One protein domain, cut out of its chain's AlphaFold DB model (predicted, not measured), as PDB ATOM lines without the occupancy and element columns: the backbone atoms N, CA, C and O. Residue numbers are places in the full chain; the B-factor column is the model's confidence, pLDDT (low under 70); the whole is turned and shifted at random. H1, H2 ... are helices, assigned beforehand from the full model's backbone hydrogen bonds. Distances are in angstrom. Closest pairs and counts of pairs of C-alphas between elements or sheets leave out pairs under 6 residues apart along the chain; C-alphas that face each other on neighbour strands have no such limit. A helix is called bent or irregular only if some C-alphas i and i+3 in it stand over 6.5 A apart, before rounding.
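This is residues 224 to 334 of the 423 residues of the protein "Hypothetical protein" of Vannella sp. CB-2014 (UniProt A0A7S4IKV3). What is the shape? Helix H1 is a long arm, its residues 237 to 245 standing free, joined to a small head of five shorter helices, where H6 packs on H4 and H5. What builds it? The 111 printed residues hold H1 to H6 in order and no named strand: all helix, loose, radius of gyration of the C-alphas 17.0 A, spans 57 by 32 by 24 A.

Where does H1, residues 224 to 259, meet H2, residues 276 to 282? They only just touch, with 3 pairs of C-alphas within 8 A, through H1's residues 249 to 253 alone; the closest C-alphas, of Leu 253 and His 278, are 7.6 A apart. What else touches? H2 and H3, residues 287 to 292, form a hairpin, a shallow tilt of 17 degrees, closest C-alphas Ser 277 and Ile 290 at 6.0 A. H6, residues 318 to 332, touches H4, residues 298 to 303, with 328 to 332 alone, closest C-alphas Ile 302 and Gln 328 at 5.8 A, and H5, residues 306 to 312, with 321 to 325 alone, closest C-alphas Val 306 and Val 325 at 6.3 A. How are the backbones? Every O i to N i+4 pair is within hydrogen-bond range in H2 to H6, and 30 of 32 in H1.

Where does H1 run? From C-alpha 224 at (-67.392, 7.728, -20.733), 49.4 A to C-alpha 259; it is only just irregular, C-alphas 230 and 233 being 6.9 A apart. Where does H6 end? At C-alpha 332, (-43.479, -31.996, 3.018), 21.1 A from its first.

How large is it? The farthest C-alphas, of Lys 225 and Asp 305, are 56.6 A apart. Is it continuous? The printed part has no cut, the link H1 to H2 is long, and no printed residue is under 70 in pLDDT.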
ATOM      1  N   TRP A 224     -67.303   8.886 -21.628       81.06
ATOM      2  CA  TRP A 224     -67.392   7.728 -20.733       81.06
ATOM      3  C   TRP A 224     -67.954   6.496 -21.436       81.06
ATOM      4  O   TRP A 224     -67.439   5.410 -21.240       81.06
ATOM      5  N   LYS A 225     -68.943   6.668 -22.320       78.38
ATOM      6  CA  LYS A 225     -69.525   5.566 -23.091       78.38
ATOM      7  C   LYS A 225     -68.486   4.792 -23.922       78.38
ATOM      8  O   LYS A 225     -68.440   3.574 -23.828       78.38
ATOM      9  N   SER A 226     -67.616   5.487 -24.660       85.25
ATOM     10  CA  SER A 226     -66.541   4.859 -25.452       85.25
ATOM     11  C   SER A 226     -65.470   4.247 -24.545       85.25
ATOM     12  O   SER A 226     -65.072   3.111 -24.763       85.25
ATOM     13  N   LEU A 227     -65.062   4.937 -23.470       88.38
ATOM     14  CA  LEU A 227     -64.123   4.374 -22.489       88.38
ATOM     15  C   LEU A 227     -64.682   3.101 -21.827       88.38
ATOM     16  O   LEU A 227     -63.957   2.129 -21.619       88.38
ATOM     17  N   HIS A 228     -65.970   3.125 -21.497       85.00
ATOM     18  CA  HIS A 228     -66.668   2.039 -20.838       85.00
ATOM     19  C   HIS A 228     -66.743   0.811 -21.743       85.00
ATOM     20  O   HIS A 228     -66.346  -0.271 -21.330       85.00
ATOM     21  N   GLU A 229     -67.212   0.989 -22.977       89.62
ATOM     22  CA  GLU A 229     -67.401  -0.099 -23.940       89.62
ATOM     23  C   GLU A 229     -66.061  -0.649 -24.470       89.62
ATOM     24  O   GLU A 229     -65.894  -1.863 -24.546       89.62
ATOM     25  N   GLU A 230     -65.087   0.212 -24.795       89.38
ATOM     26  CA  GLU A 230     -63.818  -0.210 -25.415       89.38
ATOM     27  C   GLU A 230     -62.787  -0.738 -24.409       89.38
ATOM     28  O   GLU A 230     -61.983  -1.600 -24.760       89.38
ATOM     29  N   ILE A 231     -62.755  -0.197 -23.184       88.38
ATOM     30  CA  ILE A 231     -61.657  -0.445 -22.235       88.38
ATOM     31  C   ILE A 231     -62.172  -1.045 -20.933       88.38
ATOM     32  O   ILE A 231     -61.721  -2.117 -20.528       88.38
ATOM     33  N   PHE A 232     -63.099  -0.365 -20.258       90.88
ATOM     34  CA  PHE A 232     -63.487  -0.750 -18.902       90.88
ATOM     35  C   PHE A 232     -64.228  -2.086 -18.866       90.88
ATOM     36  O   PHE A 232     -63.891  -2.937 -18.054       90.88
ATOM     37  N   GLN A 233     -65.212  -2.295 -19.739       93.00
ATOM     38  CA  GLN A 233     -66.033  -3.502 -19.730       93.00
ATOM     39  C   GLN A 233     -65.223  -4.764 -20.078       93.00
ATOM     40  O   GLN A 233     -65.318  -5.726 -19.314       93.00
ATOM     41  N   PRO A 234     -64.364  -4.783 -21.120       94.06
ATOM     42  CA  PRO A 234     -63.450  -5.903 -21.348       94.06
ATOM     43  C   PRO A 234     -62.508  -6.160 -20.168       94.06
ATOM     44  O   PRO A 234     -62.312  -7.310 -19.781       94.06
ATOM     45  N   LEU A 235     -61.957  -5.102 -19.558       93.81
ATOM     46  CA  LEU A 235     -61.078  -5.224 -18.394       93.81
ATOM     47  C   LEU A 235     -61.817  -5.800 -17.179       93.81
ATOM     48  O   LEU A 235     -61.290  -6.679 -16.503       93.81
ATOM     49  N   HIS A 236     -63.036  -5.328 -16.920       91.31
ATOM     50  CA  HIS A 236     -63.886  -5.784 -15.827       91.31
ATOM     51  C   HIS A 236     -64.272  -7.255 -15.998       91.31
ATOM     52  O   HIS A 236     -64.159  -8.027 -15.050       91.31
ATOM     53  N   ILE A 237     -64.661  -7.663 -17.212       95.50
ATOM     54  CA  ILE A 237     -64.941  -9.070 -17.533       95.50
ATOM     55  C   ILE A 237     -63.678  -9.911 -17.328       95.50
ATOM     56  O   ILE A 237     -63.727 -10.905 -16.615       95.50
ATOM     57  N   ALA A 238     -62.531  -9.490 -17.868       94.50
ATOM     58  CA  ALA A 238     -61.277 -10.223 -17.708       94.50
ATOM     59  C   ALA A 238     -60.844 -10.346 -16.236       94.50
ATOM     60  O   ALA A 238     -60.308 -11.379 -15.841       94.50
ATOM     61  N   ALA A 239     -61.062  -9.312 -15.419       93.44
ATOM     62  CA  ALA A 239     -60.794  -9.356 -13.984       93.44
ATOM     63  C   ALA A 239     -61.745 -10.320 -13.256       93.44
ATOM     64  O   ALA A 239     -61.279 -11.131 -12.461       93.44
ATOM     65  N   ALA A 240     -63.044 -10.280 -13.568       91.81
ATOM     66  CA  ALA A 240     -64.034 -11.195 -13.000       91.81
ATOM     67  C   ALA A 240     -63.727 -12.657 -13.360       91.81
ATOM     68  O   ALA A 240     -63.678 -13.506 -12.476       91.81
ATOM     69  N   THR A 241     -63.413 -12.939 -14.628       95.12
ATOM     70  CA  THR A 241     -63.023 -14.282 -15.077       95.12
ATOM     71  C   THR A 241     -61.751 -14.769 -14.382       95.12
ATOM     72  O   THR A 241     -61.698 -15.911 -13.941       95.12
ATOM     73  N   ARG A 242     -60.726 -13.915 -14.230       91.06
ATOM     74  CA  ARG A 242     -59.504 -14.286 -13.492       91.06
ATOM     75  C   ARG A 242     -59.786 -14.590 -12.027       91.06
ATOM     76  O   ARG A 242     -59.246 -15.563 -11.528       91.06
ATOM     77  N   MET A 243     -60.634 -13.799 -11.371       93.44
ATOM     78  CA  MET A 243     -61.041 -14.033  -9.985       93.44
ATOM     79  C   MET A 243     -61.762 -15.380  -9.829       93.44
ATOM     80  O   MET A 243     -61.491 -16.108  -8.878       93.44
ATOM     81  N   GLU A 244     -62.672 -15.724 -10.744       94.12
ATOM     82  CA  GLU A 244     -63.373 -17.016 -10.726       94.12
ATOM     83  C   GLU A 244     -62.401 -18.188 -10.902       94.12
ATOM     84  O   GLU A 244     -62.431 -19.124 -10.104       94.12
ATOM     85  N   ILE A 245     -61.493 -18.094 -11.880       91.25
ATOM     86  CA  ILE A 245     -60.456 -19.107 -12.125       91.25
ATOM     87  C   ILE A 245     -59.509 -19.226 -10.924       91.25
ATOM     88  O   ILE A 245     -59.228 -20.333 -10.476       91.25
ATOM     89  N   GLU A 246     -59.023 -18.107 -10.383       90.81
ATOM     90  CA  GLU A 246     -58.138 -18.074  -9.212       90.81
ATOM     91  C   GLU A 246     -58.793 -18.758  -8.016       90.81
ATOM     92  O   GLU A 246     -58.165 -19.592  -7.366       90.81
ATOM     93  N   LYS A 247     -60.070 -18.455  -7.757       88.88
ATOM     94  CA  LYS A 247     -60.827 -19.074  -6.674       88.88
ATOM     95  C   LYS A 247     -60.955 -20.584  -6.871       88.88
ATOM     96  O   LYS A 247     -60.651 -21.332  -5.949       88.88
ATOM     97  N   GLU A 248     -61.365 -21.032  -8.056       90.19
ATOM     98  CA  GLU A 248     -61.519 -22.462  -8.345       90.19
ATOM     99  C   GLU A 248     -60.189 -23.218  -8.206       90.19
ATOM    100  O   GLU A 248     -60.133 -24.263  -7.555       90.19
ATOM    101  N   LEU A 249     -59.112 -22.681  -8.786       88.94
ATOM    102  CA  LEU A 249     -57.785 -23.288  -8.719       88.94
ATOM    103  C   LEU A 249     -57.241 -23.303  -7.290       88.94
ATOM    104  O   LEU A 249     -56.695 -24.317  -6.865       88.94
ATOM    105  N   SER A 250     -57.405 -22.208  -6.545       88.12
ATOM    106  CA  SER A 250     -56.970 -22.114  -5.151       88.12
ATOM    107  C   SER A 250     -57.737 -23.091  -4.262       88.12
ATOM    108  O   SER A 250     -57.115 -23.787  -3.464       88.12
ATOM    109  N   ASP A 251     -59.063 -23.186  -4.399       87.44
ATOM    110  CA  ASP A 251     -59.888 -24.095  -3.595       87.44
ATOM    111  C   ASP A 251     -59.494 -25.562  -3.853       87.44
ATOM    112  O   ASP A 251     -59.271 -26.317  -2.902       87.44
ATOM    113  N   LYS A 252     -59.324 -25.953  -5.127       88.00
ATOM    114  CA  LYS A 252     -58.852 -27.297  -5.512       88.00
ATOM    115  C   LYS A 252     -57.443 -27.579  -4.987       88.00
ATOM    116  O   LYS A 252     -57.194 -28.650  -4.439       88.00
ATOM    117  N   LEU A 253     -56.526 -26.620  -5.129       88.12
ATOM    118  CA  LEU A 253     -55.144 -26.772  -4.683       88.12
ATOM    119  C   LEU A 253     -55.056 -26.945  -3.165       88.12
ATOM    120  O   LEU A 253     -54.383 -27.856  -2.693       88.12
ATOM    121  N   MET A 254     -55.760 -26.108  -2.399       84.50
ATOM    122  CA  MET A 254     -55.758 -26.209  -0.941       84.50
ATOM    123  C   MET A 254     -56.381 -27.529  -0.476       84.50
ATOM    124  O   MET A 254     -55.877 -28.113   0.476       84.50
ATOM    125  N   GLN A 255     -57.425 -28.045  -1.135       84.81
ATOM    126  CA  GLN A 255     -57.975 -29.370  -0.810       84.81
ATOM    127  C   GLN A 255     -56.960 -30.498  -1.046       84.81
ATOM    128  O   GLN A 255     -56.796 -31.357  -0.177       84.81
ATOM    129  N   GLN A 256     -56.256 -30.469  -2.182       84.44
ATOM    130  CA  GLN A 256     -55.261 -31.484  -2.539       84.44
ATOM    131  C   GLN A 256     -54.067 -31.464  -1.585       84.44
ATOM    132  O   GLN A 256     -53.683 -32.503  -1.060       84.44
ATOM    133  N   VAL A 257     -53.523 -30.281  -1.284       81.31
ATOM    134  CA  VAL A 257     -52.344 -30.138  -0.413       81.31
ATOM    135  C   VAL A 257     -52.617 -30.603   1.025       81.31
ATOM    136  O   VAL A 257     -51.712 -31.093   1.690       81.31
ATOM    137  N   HIS A 258     -53.850 -30.491   1.519       77.00
ATOM    138  CA  HIS A 258     -54.202 -31.003   2.851       77.00
ATOM    139  C   HIS A 258     -54.492 -32.511   2.880       77.00
ATOM    140  O   HIS A 258     -54.613 -33.075   3.966       77.00
ATOM    141  N   SER A 259     -54.652 -33.146   1.717       78.25
ATOM    142  CA  SER A 259     -55.029 -34.559   1.614       78.25
ATOM    143  C   SER A 259     -53.838 -35.405   1.166       78.25
ATOM    144  O   SER A 259     -53.382 -36.265   1.916       78.25
ATOM    145  N   GLU A 260     -53.307 -35.134  -0.029       84.12
ATOM    146  CA  GLU A 260     -52.294 -35.941  -0.715       84.12
ATOM    147  C   GLU A 260     -51.390 -35.016  -1.556       84.12
ATOM    148  O   GLU A 260     -51.675 -34.701  -2.712       84.12
ATOM    149  N   VAL A 261     -50.298 -34.526  -0.956       80.38
ATOM    150  CA  VAL A 261     -49.367 -33.576  -1.604       80.38
ATOM    151  C   VAL A 261     -48.544 -34.225  -2.724       80.38
ATOM    152  O   VAL A 261     -48.140 -33.549  -3.668       80.38
ATOM    153  N   GLU A 262     -48.306 -35.531  -2.624       83.19
ATOM    154  CA  GLU A 262     -47.538 -36.312  -3.603       83.19
ATOM    155  C   GLU A 262     -48.263 -36.419  -4.954       83.19
ATOM    156  O   GLU A 262     -47.610 -36.519  -5.986       83.19
ATOM    157  N   ASP A 263     -49.591 -36.282  -4.964       86.81
ATOM    158  CA  ASP A 263     -50.430 -36.429  -6.158       86.81
ATOM    159  C   ASP A 263     -50.602 -35.124  -6.959       86.81
ATOM    160  O   ASP A 263     -51.466 -35.030  -7.831       86.81
ATOM    161  N   LEU A 264     -49.810 -34.081  -6.679       89.75
ATOM    162  CA  LEU A 264     -49.796 -32.882  -7.521       89.75
ATOM    163  C   LEU A 264     -49.236 -33.228  -8.905       89.75
ATOM    164  O   LEU A 264     -48.093 -33.657  -9.017       89.75
ATOM    165  N   ALA A 265     -50.011 -32.982  -9.958       89.62
ATOM    166  CA  ALA A 265     -49.618 -33.309 -11.328       89.62
ATOM    167  C   ALA A 265     -48.528 -32.366 -11.872       89.62
ATOM    168  O   ALA A 265     -48.389 -31.215 -11.419       89.62
ATOM    169  N   ALA A 266     -47.803 -32.829 -12.893       89.62
ATOM    170  CA  ALA A 266     -46.872 -31.999 -13.645       89.62
ATOM    171  C   ALA A 266     -47.619 -30.908 -14.431       89.62
ATOM    172  O   ALA A 266     -48.845 -30.924 -14.617       89.62
ATOM    173  N   ALA A 267     -46.898 -29.884 -14.887       82.75
ATOM    174  CA  ALA A 267     -47.546 -28.740 -15.520       82.75
ATOM    175  C   ALA A 267     -48.100 -29.060 -16.922       82.75
ATOM    176  O   ALA A 267     -49.096 -28.453 -17.336       82.75
ATOM    177  N   ASP A 268     -47.500 -30.010 -17.633       84.31
ATOM    178  CA  ASP A 268     -47.905 -30.494 -18.955       84.31
ATOM    179  C   ASP A 268     -48.908 -31.659 -18.917       84.31
ATOM    180  O   ASP A 268     -49.514 -31.971 -19.949       84.31
ATOM    181  N   ASP A 269     -49.185 -32.217 -17.737       82.25
ATOM    182  CA  ASP A 269     -50.220 -33.230 -17.562       82.25
ATOM    183  C   ASP A 269     -51.612 -32.700 -17.937       82.25
ATOM    184  O   ASP A 269     -52.000 -31.562 -17.635       82.25
ATOM    185  N   GLN A 270     -52.395 -33.553 -18.601       83.19
ATOM    186  CA  GLN A 270     -53.761 -33.247 -19.048       83.19
ATOM    187  C   GLN A 270     -54.840 -33.672 -18.041       83.19
ATOM    188  O   GLN A 270     -56.023 -33.704 -18.376       83.19
ATOM    189  N   THR A 271     -54.447 -34.029 -16.820       82.94
ATOM    190  CA  THR A 271     -55.372 -34.402 -15.747       82.94
ATOM    191  C   THR A 271     -56.059 -33.178 -15.142       82.94
ATOM    192  O   THR A 271     -55.483 -32.092 -15.107       82.94
ATOM    193  N   ASP A 272     -57.251 -33.375 -14.570       82.38
ATOM    194  CA  ASP A 272     -57.966 -32.344 -13.797       82.38
ATOM    195  C   ASP A 272     -57.365 -32.101 -12.393       82.38
ATOM    196  O   ASP A 272     -57.841 -31.241 -11.644       82.38
ATOM    197  N   THR A 273     -56.328 -32.857 -12.028       84.88
ATOM    198  CA  THR A 273     -55.615 -32.754 -10.753       84.88
ATOM    199  C   THR A 273     -54.866 -31.420 -10.633       84.88
ATOM    200  O   THR A 273     -54.292 -30.943 -11.619       84.88
ATOM    201  N   PRO A 274     -54.837 -30.788  -9.443       89.25
ATOM    202  CA  PRO A 274     -54.037 -29.589  -9.218       89.25
ATOM    203  C   PRO A 274     -52.558 -29.810  -9.539       89.25
ATOM    204  O   PRO A 274     -51.984 -30.847  -9.219       89.25
ATOM    205  N   LYS A 275     -51.946 -28.803 -10.161       92.50
ATOM    206  CA  LYS A 275     -50.576 -28.868 -10.669       92.50
ATOM    207  C   LYS A 275     -49.587 -28.265  -9.684       92.50
ATOM    208  O   LYS A 275     -49.890 -27.247  -9.054       92.50
ATOM    209  N   LEU A 276     -48.372 -28.805  -9.630       93.19
ATOM    210  CA  LEU A 276     -47.292 -28.248  -8.806       93.19
ATOM    211  C   LEU A 276     -46.961 -26.792  -9.192       93.19
ATOM    212  O   LEU A 276     -46.726 -25.940  -8.334       93.19
ATOM    213  N   SER A 277     -47.055 -26.460 -10.481       93.94
ATOM    214  CA  SER A 277     -46.872 -25.092 -10.985       93.94
ATOM    215  C   SER A 277     -47.848 -24.074 -10.379       93.94
ATOM    216  O   SER A 277     -47.497 -22.899 -10.247       93.94
ATOM    217  N   HIS A 278     -49.042 -24.500  -9.947       92.38
ATOM    218  CA  HIS A 278     -49.979 -23.626  -9.239       92.38
ATOM    219  C   HIS A 278     -49.453 -23.250  -7.850       92.38
ATOM    220  O   HIS A 278     -49.595 -22.093  -7.451       92.38
ATOM    221  N   VAL A 279     -48.791 -24.179  -7.146       92.81
ATOM    222  CA  VAL A 279     -48.121 -23.898  -5.865       92.81
ATOM    223  C   VAL A 279     -47.016 -22.876  -6.077       92.81
ATOM    224  O   VAL A 279     -46.967 -21.865  -5.381       92.81
ATOM    225  N   PHE A 280     -46.152 -23.100  -7.068       94.38
ATOM    226  CA  PHE A 280     -45.061 -22.178  -7.376       94.38
ATOM    227  C   PHE A 280     -45.577 -20.768  -7.676       94.38
ATOM    228  O   PHE A 280     -45.094 -19.796  -7.095       94.38
ATOM    229  N   ASN A 281     -46.616 -20.662  -8.506       92.56
ATOM    230  CA  ASN A 281     -47.240 -19.384  -8.827       92.56
ATOM    231  C   ASN A 281     -47.852 -18.708  -7.586       92.56
ATOM    232  O   ASN A 281     -47.586 -17.535  -7.334       92.56
ATOM    233  N   ALA A 282     -48.609 -19.448  -6.766       89.75
ATOM    234  CA  ALA A 282     -49.199 -18.929  -5.526       89.75
ATOM    235  C   ALA A 282     -48.134 -18.453  -4.519       89.75
ATOM    236  O   ALA A 282     -48.360 -17.531  -3.731       89.75
ATOM    237  N   MET A 283     -46.947 -19.055  -4.566       89.50
ATOM    238  CA  MET A 283     -45.825 -18.727  -3.693       89.50
ATOM    239  C   MET A 283     -44.922 -17.616  -4.239       89.50
ATOM    240  O   MET A 283     -44.031 -17.167  -3.512       89.50
ATOM    241  N   GLY A 284     -45.204 -17.111  -5.445       89.75
ATOM    242  CA  GLY A 284     -44.501 -15.989  -6.067       89.75
ATOM    243  C   GLY A 284     -43.227 -16.380  -6.816       89.75
ATOM    244  O   GLY A 284     -42.366 -15.526  -7.020       89.75
ATOM    245  N   VAL A 285     -43.091 -17.648  -7.212       93.38
ATOM    246  CA  VAL A 285     -41.974 -18.106  -8.049       93.38
ATOM    247  C   VAL A 285     -42.114 -17.495  -9.455       93.38
ATOM    248  O   VAL A 285     -43.212 -17.528 -10.019       93.38
ATOM    249  N   PRO A 286     -41.038 -16.942 -10.050       94.06
ATOM    250  CA  PRO A 286     -41.096 -16.345 -11.383       94.06
ATOM    251  C   PRO A 286     -41.541 -17.332 -12.469       94.06
ATOM    252  O   PRO A 286     -41.195 -18.515 -12.434       94.06
ATOM    253  N   CYS A 287     -42.260 -16.836 -13.480       94.06
ATOM    254  CA  CYS A 287     -42.790 -17.658 -14.573       94.06
ATOM    255  C   CYS A 287     -41.681 -18.416 -15.320       94.06
ATOM    256  O   CYS A 287     -41.863 -19.574 -15.685       94.06
ATOM    257  N   GLU A 288     -40.512 -17.798 -15.484       95.44
ATOM    258  CA  GLU A 288     -39.349 -18.389 -16.143       95.44
ATOM    259  C   GLU A 288     -38.830 -19.625 -15.394       95.44
ATOM    260  O   GLU A 288     -38.383 -20.587 -16.015       95.44
ATOM    261  N   VAL A 289     -38.903 -19.614 -14.060       95.81
ATOM    262  CA  VAL A 289     -38.521 -20.754 -13.215       95.81
ATOM    263  C   VAL A 289     -39.596 -21.834 -13.278       95.81
ATOM    264  O   VAL A 289     -39.270 -23.001 -13.465       95.81
ATOM    265  N   ILE A 290     -40.877 -21.452 -13.214       95.62
ATOM    266  CA  ILE A 290     -42.000 -22.396 -13.338       95.62
ATOM    267  C   ILE A 290     -41.935 -23.154 -14.670       95.62
ATOM    268  O   ILE A 290     -42.111 -24.365 -14.691       95.62
ATOM    269  N   GLN A 291     -41.633 -22.463 -15.774       93.81
ATOM    270  CA  GLN A 291     -41.507 -23.081 -17.097       93.81
ATOM    271  C   GLN A 291     -40.376 -24.110 -17.166       93.81
ATOM    272  O   GLN A 291     -40.540 -25.148 -17.806       93.81
ATOM    273  N   LYS A 292     -39.246 -23.855 -16.500       95.06
ATOM    274  CA  LYS A 292     -38.132 -24.810 -16.424       95.06
ATOM    275  C   LYS A 292     -38.518 -26.076 -15.667       95.06
ATOM    276  O   LYS A 292     -38.133 -27.158 -16.079       95.06
ATOM    277  N   LEU A 293     -39.325 -25.935 -14.618       94.31
ATOM    278  CA  LEU A 293     -39.782 -27.036 -13.767       94.31
ATOM    279  C   LEU A 293     -41.090 -27.683 -14.258       94.31
ATOM    280  O   LEU A 293     -41.699 -28.444 -13.517       94.31
ATOM    281  N   THR A 294     -41.532 -27.389 -15.489       92.69
ATOM    282  CA  THR A 294     -42.770 -27.935 -16.085       92.69
ATOM    283  C   THR A 294     -42.913 -29.457 -15.936       92.69
ATOM    284  O   THR A 294     -44.017 -29.873 -15.585       92.69
ATOM    285  N   PRO A 295     -41.858 -30.273 -16.163       92.56
ATOM    286  CA  PRO A 295     -41.981 -31.732 -16.121       92.56
ATOM    287  C   PRO A 295     -42.147 -32.323 -14.718       92.56
ATOM    288  O   PRO A 295     -42.455 -33.501 -14.617       92.56
ATOM    289  N   LEU A 296     -41.893 -31.547 -13.658       92.88
ATOM    290  CA  LEU A 296     -41.864 -32.072 -12.296       92.88
ATOM    291  C   LEU A 296     -43.267 -32.165 -11.700       92.88
ATOM    292  O   LEU A 296     -44.009 -31.175 -11.662       92.88
ATOM    293  N   ASP A 297     -43.574 -33.338 -11.160       93.06
ATOM    294  CA  ASP A 297     -44.748 -33.574 -10.328       93.06
ATOM    295  C   ASP A 297     -44.442 -33.378  -8.825       93.06
ATOM    296  O   ASP A 297     -43.317 -33.067  -8.410       93.06
ATOM    297  N   GLY A 298     -45.473 -33.492  -7.983       91.38
ATOM    298  CA  GLY A 298     -45.362 -33.313  -6.536       91.38
ATOM    299  C   GLY A 298     -44.443 -34.331  -5.864       91.38
ATOM    300  O   GLY A 298     -43.637 -33.955  -5.009       91.38
ATOM    301  N   LEU A 299     -44.539 -35.602  -6.253       92.19
ATOM    302  CA  LEU A 299     -43.753 -36.693  -5.684       92.19
ATOM    303  C   LEU A 299     -42.261 -36.523  -5.996       92.19
ATOM    304  O   LEU A 299     -41.422 -36.598  -5.092       92.19
ATOM    305  N   GLU A 300     -41.930 -36.249  -7.257       93.50
ATOM    306  CA  GLU A 300     -40.570 -35.974  -7.714       93.50
ATOM    307  C   GLU A 300     -39.992 -34.754  -6.999       93.50
ATOM    308  O   GLU A 300     -38.875 -34.803  -6.475       93.50
ATOM    309  N   PHE A 301     -40.769 -33.670  -6.907       95.25
ATOM    310  CA  PHE A 301     -40.320 -32.446  -6.258       95.25
ATOM    311  C   PHE A 301     -40.059 -32.630  -4.760       95.25
ATOM    312  O   PHE A 301     -39.047 -32.142  -4.262       95.25
ATOM    313  N   ILE A 302     -40.915 -33.344  -4.025       93.06
ATOM    314  CA  ILE A 302     -40.715 -33.601  -2.586       93.06
ATOM    315  C   ILE A 302     -39.532 -34.548  -2.351       93.06
ATOM    316  O   ILE A 302     -38.776 -34.361  -1.397       93.06
ATOM    317  N   GLY A 303     -39.359 -35.550  -3.216       90.81
ATOM    318  CA  GLY A 303     -38.306 -36.556  -3.093       90.81
ATOM    319  C   GLY A 303     -36.913 -36.091  -3.534       90.81
ATOM    320  O   GLY A 303     -35.926 -36.770  -3.230       90.81
ATOM    321  N   CYS A 304     -36.805 -34.970  -4.254       93.19
ATOM    322  CA  CYS A 304     -35.540 -34.516  -4.830       93.19
ATOM    323  C   CYS A 304     -34.682 -33.661  -3.881       93.19
ATOM    324  O   CYS A 304     -35.144 -33.037  -2.927       93.19
ATOM    325  N   ASP A 305     -33.386 -33.599  -4.185       94.25
ATOM    326  CA  ASP A 305     -32.477 -32.598  -3.628       94.25
ATOM    327  C   ASP A 305     -32.618 -31.312  -4.455       94.25
ATOM    328  O   ASP A 305     -32.243 -31.290  -5.631       94.25
ATOM    329  N   VAL A 306     -33.173 -30.253  -3.851       94.00
ATOM    330  CA  VAL A 306     -33.489 -28.996  -4.552       94.00
ATOM    331  C   VAL A 306     -32.257 -28.378  -5.200       94.00
ATOM    332  O   VAL A 306     -32.381 -27.809  -6.283       94.00
ATOM    333  N   ASP A 307     -31.073 -28.489  -4.592       91.31
ATOM    334  CA  ASP A 307     -29.863 -27.898  -5.166       91.31
ATOM    335  C   ASP A 307     -29.461 -28.637  -6.450       91.31
ATOM    336  O   ASP A 307     -29.174 -27.990  -7.459       91.31
ATOM    337  N   LYS A 308     -29.546 -29.976  -6.461       94.00
ATOM    338  CA  LYS A 308     -29.286 -30.791  -7.664       94.00
ATOM    339  C   LYS A 308     -30.333 -30.572  -8.748       94.00
ATOM    340  O   LYS A 308     -29.979 -30.405  -9.910       94.00
ATOM    341  N   MET A 309     -31.607 -30.525  -8.367       95.88
ATOM    342  CA  MET A 309     -32.704 -30.223  -9.286       95.88
ATOM    343  C   MET A 309     -32.509 -28.833  -9.910       95.88
ATOM    344  O   MET A 309     -32.629 -28.661 -11.118       95.88
ATOM    345  N   CYS A 310     -32.148 -27.825  -9.116       95.38
ATOM    346  CA  CYS A 310     -31.893 -26.485  -9.639       95.38
ATOM    347  C   CYS A 310     -30.683 -26.435 -10.582       95.38
ATOM    348  O   CYS A 310     -30.664 -25.600 -11.480       95.38
ATOM    349  N   GLU A 311     -29.676 -27.288 -10.403       94.12
ATOM    350  CA  GLU A 311     -28.584 -27.434 -11.372       94.12
ATOM    351  C   GLU A 311     -29.064 -28.084 -12.675       94.12
ATOM    352  O   GLU A 311     -28.780 -27.557 -13.749       94.12
ATOM    353  N   GLU A 312     -29.832 -29.172 -12.584       95.88
ATOM    354  CA  GLU A 312     -30.374 -29.912 -13.732       95.88
ATOM    355  C   GLU A 312     -31.309 -29.058 -14.600       95.88
ATOM    356  O   GLU A 312     -31.190 -29.049 -15.824       95.88
ATOM    357  N   TYR A 313     -32.186 -28.279 -13.966       95.00
ATOM    358  CA  TYR A 313     -33.142 -27.395 -14.638       95.00
ATOM    359  C   TYR A 313     -32.622 -25.956 -14.812       95.00
ATOM    360  O   TYR A 313     -33.384 -25.041 -15.131       95.00
ATOM    361  N   GLU A 314     -31.322 -25.723 -14.600       95.44
ATOM    362  CA  GLU A 314     -30.650 -24.430 -14.800       95.44
ATOM    363  C   GLU A 314     -31.287 -23.247 -14.029       95.44
ATOM    364  O   GLU A 314     -31.357 -22.107 -14.513       95.44
ATOM    365  N   VAL A 315     -31.783 -23.487 -12.817       95.62
ATOM    366  CA  VAL A 315     -32.259 -22.458 -11.883       95.62
ATOM    367  C   VAL A 315     -31.056 -21.900 -11.118       95.62
ATOM    368  O   VAL A 315     -30.624 -22.426 -10.095       95.62
ATOM    369  N   ASN A 316     -30.468 -20.820 -11.634       92.56
ATOM    370  CA  ASN A 316     -29.202 -20.269 -11.121       92.56
ATOM    371  C   ASN A 316     -29.369 -19.206 -10.023       92.56
ATOM    372  O   ASN A 316     -28.418 -18.883  -9.316       92.56
ATOM    373  N   SER A 317     -30.567 -18.640  -9.889       94.44
ATOM    374  CA  SER A 317     -30.861 -17.584  -8.920       94.44
ATOM    375  C   SER A 317     -30.859 -18.138  -7.497       94.44
ATOM    376  O   SER A 317     -31.616 -19.054  -7.176       94.44
ATOM    377  N   PHE A 318     -30.032 -17.558  -6.624       93.19
ATOM    378  CA  PHE A 318     -30.001 -17.937  -5.212       93.19
ATOM    379  C   PHE A 318     -31.368 -17.734  -4.546       93.19
ATOM    380  O   PHE A 318     -31.795 -18.560  -3.743       93.19
ATOM    381  N   GLN A 319     -32.071 -16.657  -4.901       94.19
ATOM    382  CA  GLN A 319     -33.386 -16.342  -4.350       94.19
ATOM    383  C   GLN A 319     -34.416 -17.397  -4.742       94.19
ATOM    384  O   GLN A 319     -35.102 -17.916  -3.865       94.19
ATOM    385  N   ASP A 320     -34.457 -17.764  -6.023       95.25
ATOM    386  CA  ASP A 320     -35.429 -18.734  -6.531       95.25
ATOM    387  C   ASP A 320     -35.158 -20.123  -5.940       95.25
ATOM    388  O   ASP A 320     -36.087 -20.804  -5.516       95.25
ATOM    389  N   ARG A 321     -33.881 -20.509  -5.785       95.25
ATOM    390  CA  ARG A 321     -33.497 -21.734  -5.063       95.25
ATOM    391  C   ARG A 321     -34.028 -21.738  -3.632       95.25
ATOM    392  O   ARG A 321     -34.578 -22.737  -3.185       95.25
ATOM    393  N   LYS A 322     -33.875 -20.636  -2.890       95.69
ATOM    394  CA  LYS A 322     -34.384 -20.550  -1.510       95.69
ATOM    395  C   LYS A 322     -35.912 -20.531  -1.452       95.69
ATOM    396  O   LYS A 322     -36.466 -21.105  -0.518       95.69
ATOM    397  N   ASP A 323     -36.584 -19.936  -2.434       95.75
ATOM    398  CA  ASP A 323     -38.042 -20.018  -2.547       95.75
ATOM    399  C   ASP A 323     -38.487 -21.473  -2.777       95.75
ATOM    400  O   ASP A 323     -39.384 -21.946  -2.086       95.75
ATOM    401  N   LEU A 324     -37.804 -22.227  -3.646       97.12
ATOM    402  CA  LEU A 324     -38.090 -23.648  -3.886       97.12
ATOM    403  C   LEU A 324     -37.809 -24.523  -2.655       97.12
ATOM    404  O   LEU A 324     -38.645 -25.354  -2.311       97.12
ATOM    405  N   VAL A 325     -36.705 -24.295  -1.932       96.38
ATOM    406  CA  VAL A 325     -36.419 -24.982  -0.654       96.38
ATOM    407  C   VAL A 325     -37.520 -24.709   0.374       96.38
ATOM    408  O   VAL A 325     -37.974 -25.625   1.061       96.38
ATOM    409  N   TYR A 326     -37.975 -23.456   0.480       96.31
ATOM    410  CA  TYR A 326     -39.082 -23.105   1.366       96.31
ATOM    411  C   TYR A 326     -40.365 -23.848   0.973       96.31
ATOM    412  O   TYR A 326     -41.021 -24.441   1.826       96.31
ATOM    413  N   ILE A 327     -40.713 -23.843  -0.316       95.56
ATOM    414  CA  ILE A 327     -41.920 -24.500  -0.827       95.56
ATOM    415  C   ILE A 327     -41.860 -26.009  -0.584       95.56
ATOM    416  O   ILE A 327     -42.823 -26.560  -0.059       95.56
ATOM    417  N   GLN A 328     -40.732 -26.660  -0.878       95.44
ATOM    418  CA  GLN A 328     -40.535 -28.091  -0.630       95.44
ATOM    419  C   GLN A 328     -40.721 -28.425   0.856       95.44
ATOM    420  O   GLN A 328     -41.452 -29.355   1.192       95.44
ATOM    421  N   SER A 329     -40.134 -27.624   1.753       93.31
ATOM    422  CA  SER A 329     -40.309 -27.791   3.200       93.31
ATOM    423  C   SER A 329     -41.771 -27.667   3.632       93.31
ATOM    424  O   SER A 329     -42.208 -28.423   4.493       93.31
ATOM    425  N   MET A 330     -42.522 -26.712   3.079       92.19
ATOM    426  CA  MET A 330     -43.932 -26.515   3.432       92.19
ATOM    427  C   MET A 330     -44.837 -27.605   2.856       92.19
ATOM    428  O   MET A 330     -45.785 -28.012   3.521       92.19
ATOM    429  N   LEU A 331     -44.544 -28.098   1.652       91.88
ATOM    430  CA  LEU A 331     -45.262 -29.216   1.037       91.88
ATOM    431  C   LEU A 331     -45.043 -30.516   1.821       91.88
ATOM    432  O   LEU A 331     -46.012 -31.197   2.142       91.88
ATOM    433  N   ALA A 332     -43.801 -30.816   2.213       90.19
ATOM    434  CA  ALA A 332     -43.479 -31.996   3.018       90.19
ATOM    435  C   ALA A 332     -44.140 -31.973   4.411       90.19
ATOM    436  O   ALA A 332     -44.484 -33.022   4.954       90.19
ATOM    437  N   GLU A 333     -44.338 -30.785   4.991       88.12
ATOM    438  CA  GLU A 333     -45.056 -30.598   6.261       88.12
ATOM    439  C   GLU A 333     -46.587 -30.465   6.083       88.12
ATOM    440  O   GLU A 333     -47.287 -30.298   7.080       88.12
ATOM    441  N   GLN A 334     -47.114 -30.542   4.849       86.69
ATOM    442  CA  GLN A 334     -48.530 -30.300   4.504       86.69
ATOM    443  C   GLN A 334     -49.060 -28.960   5.047       86.69
ATOM    444  O   GLN A 334     -50.198 -28.833   5.492       86.69
TER     445      GLN A 334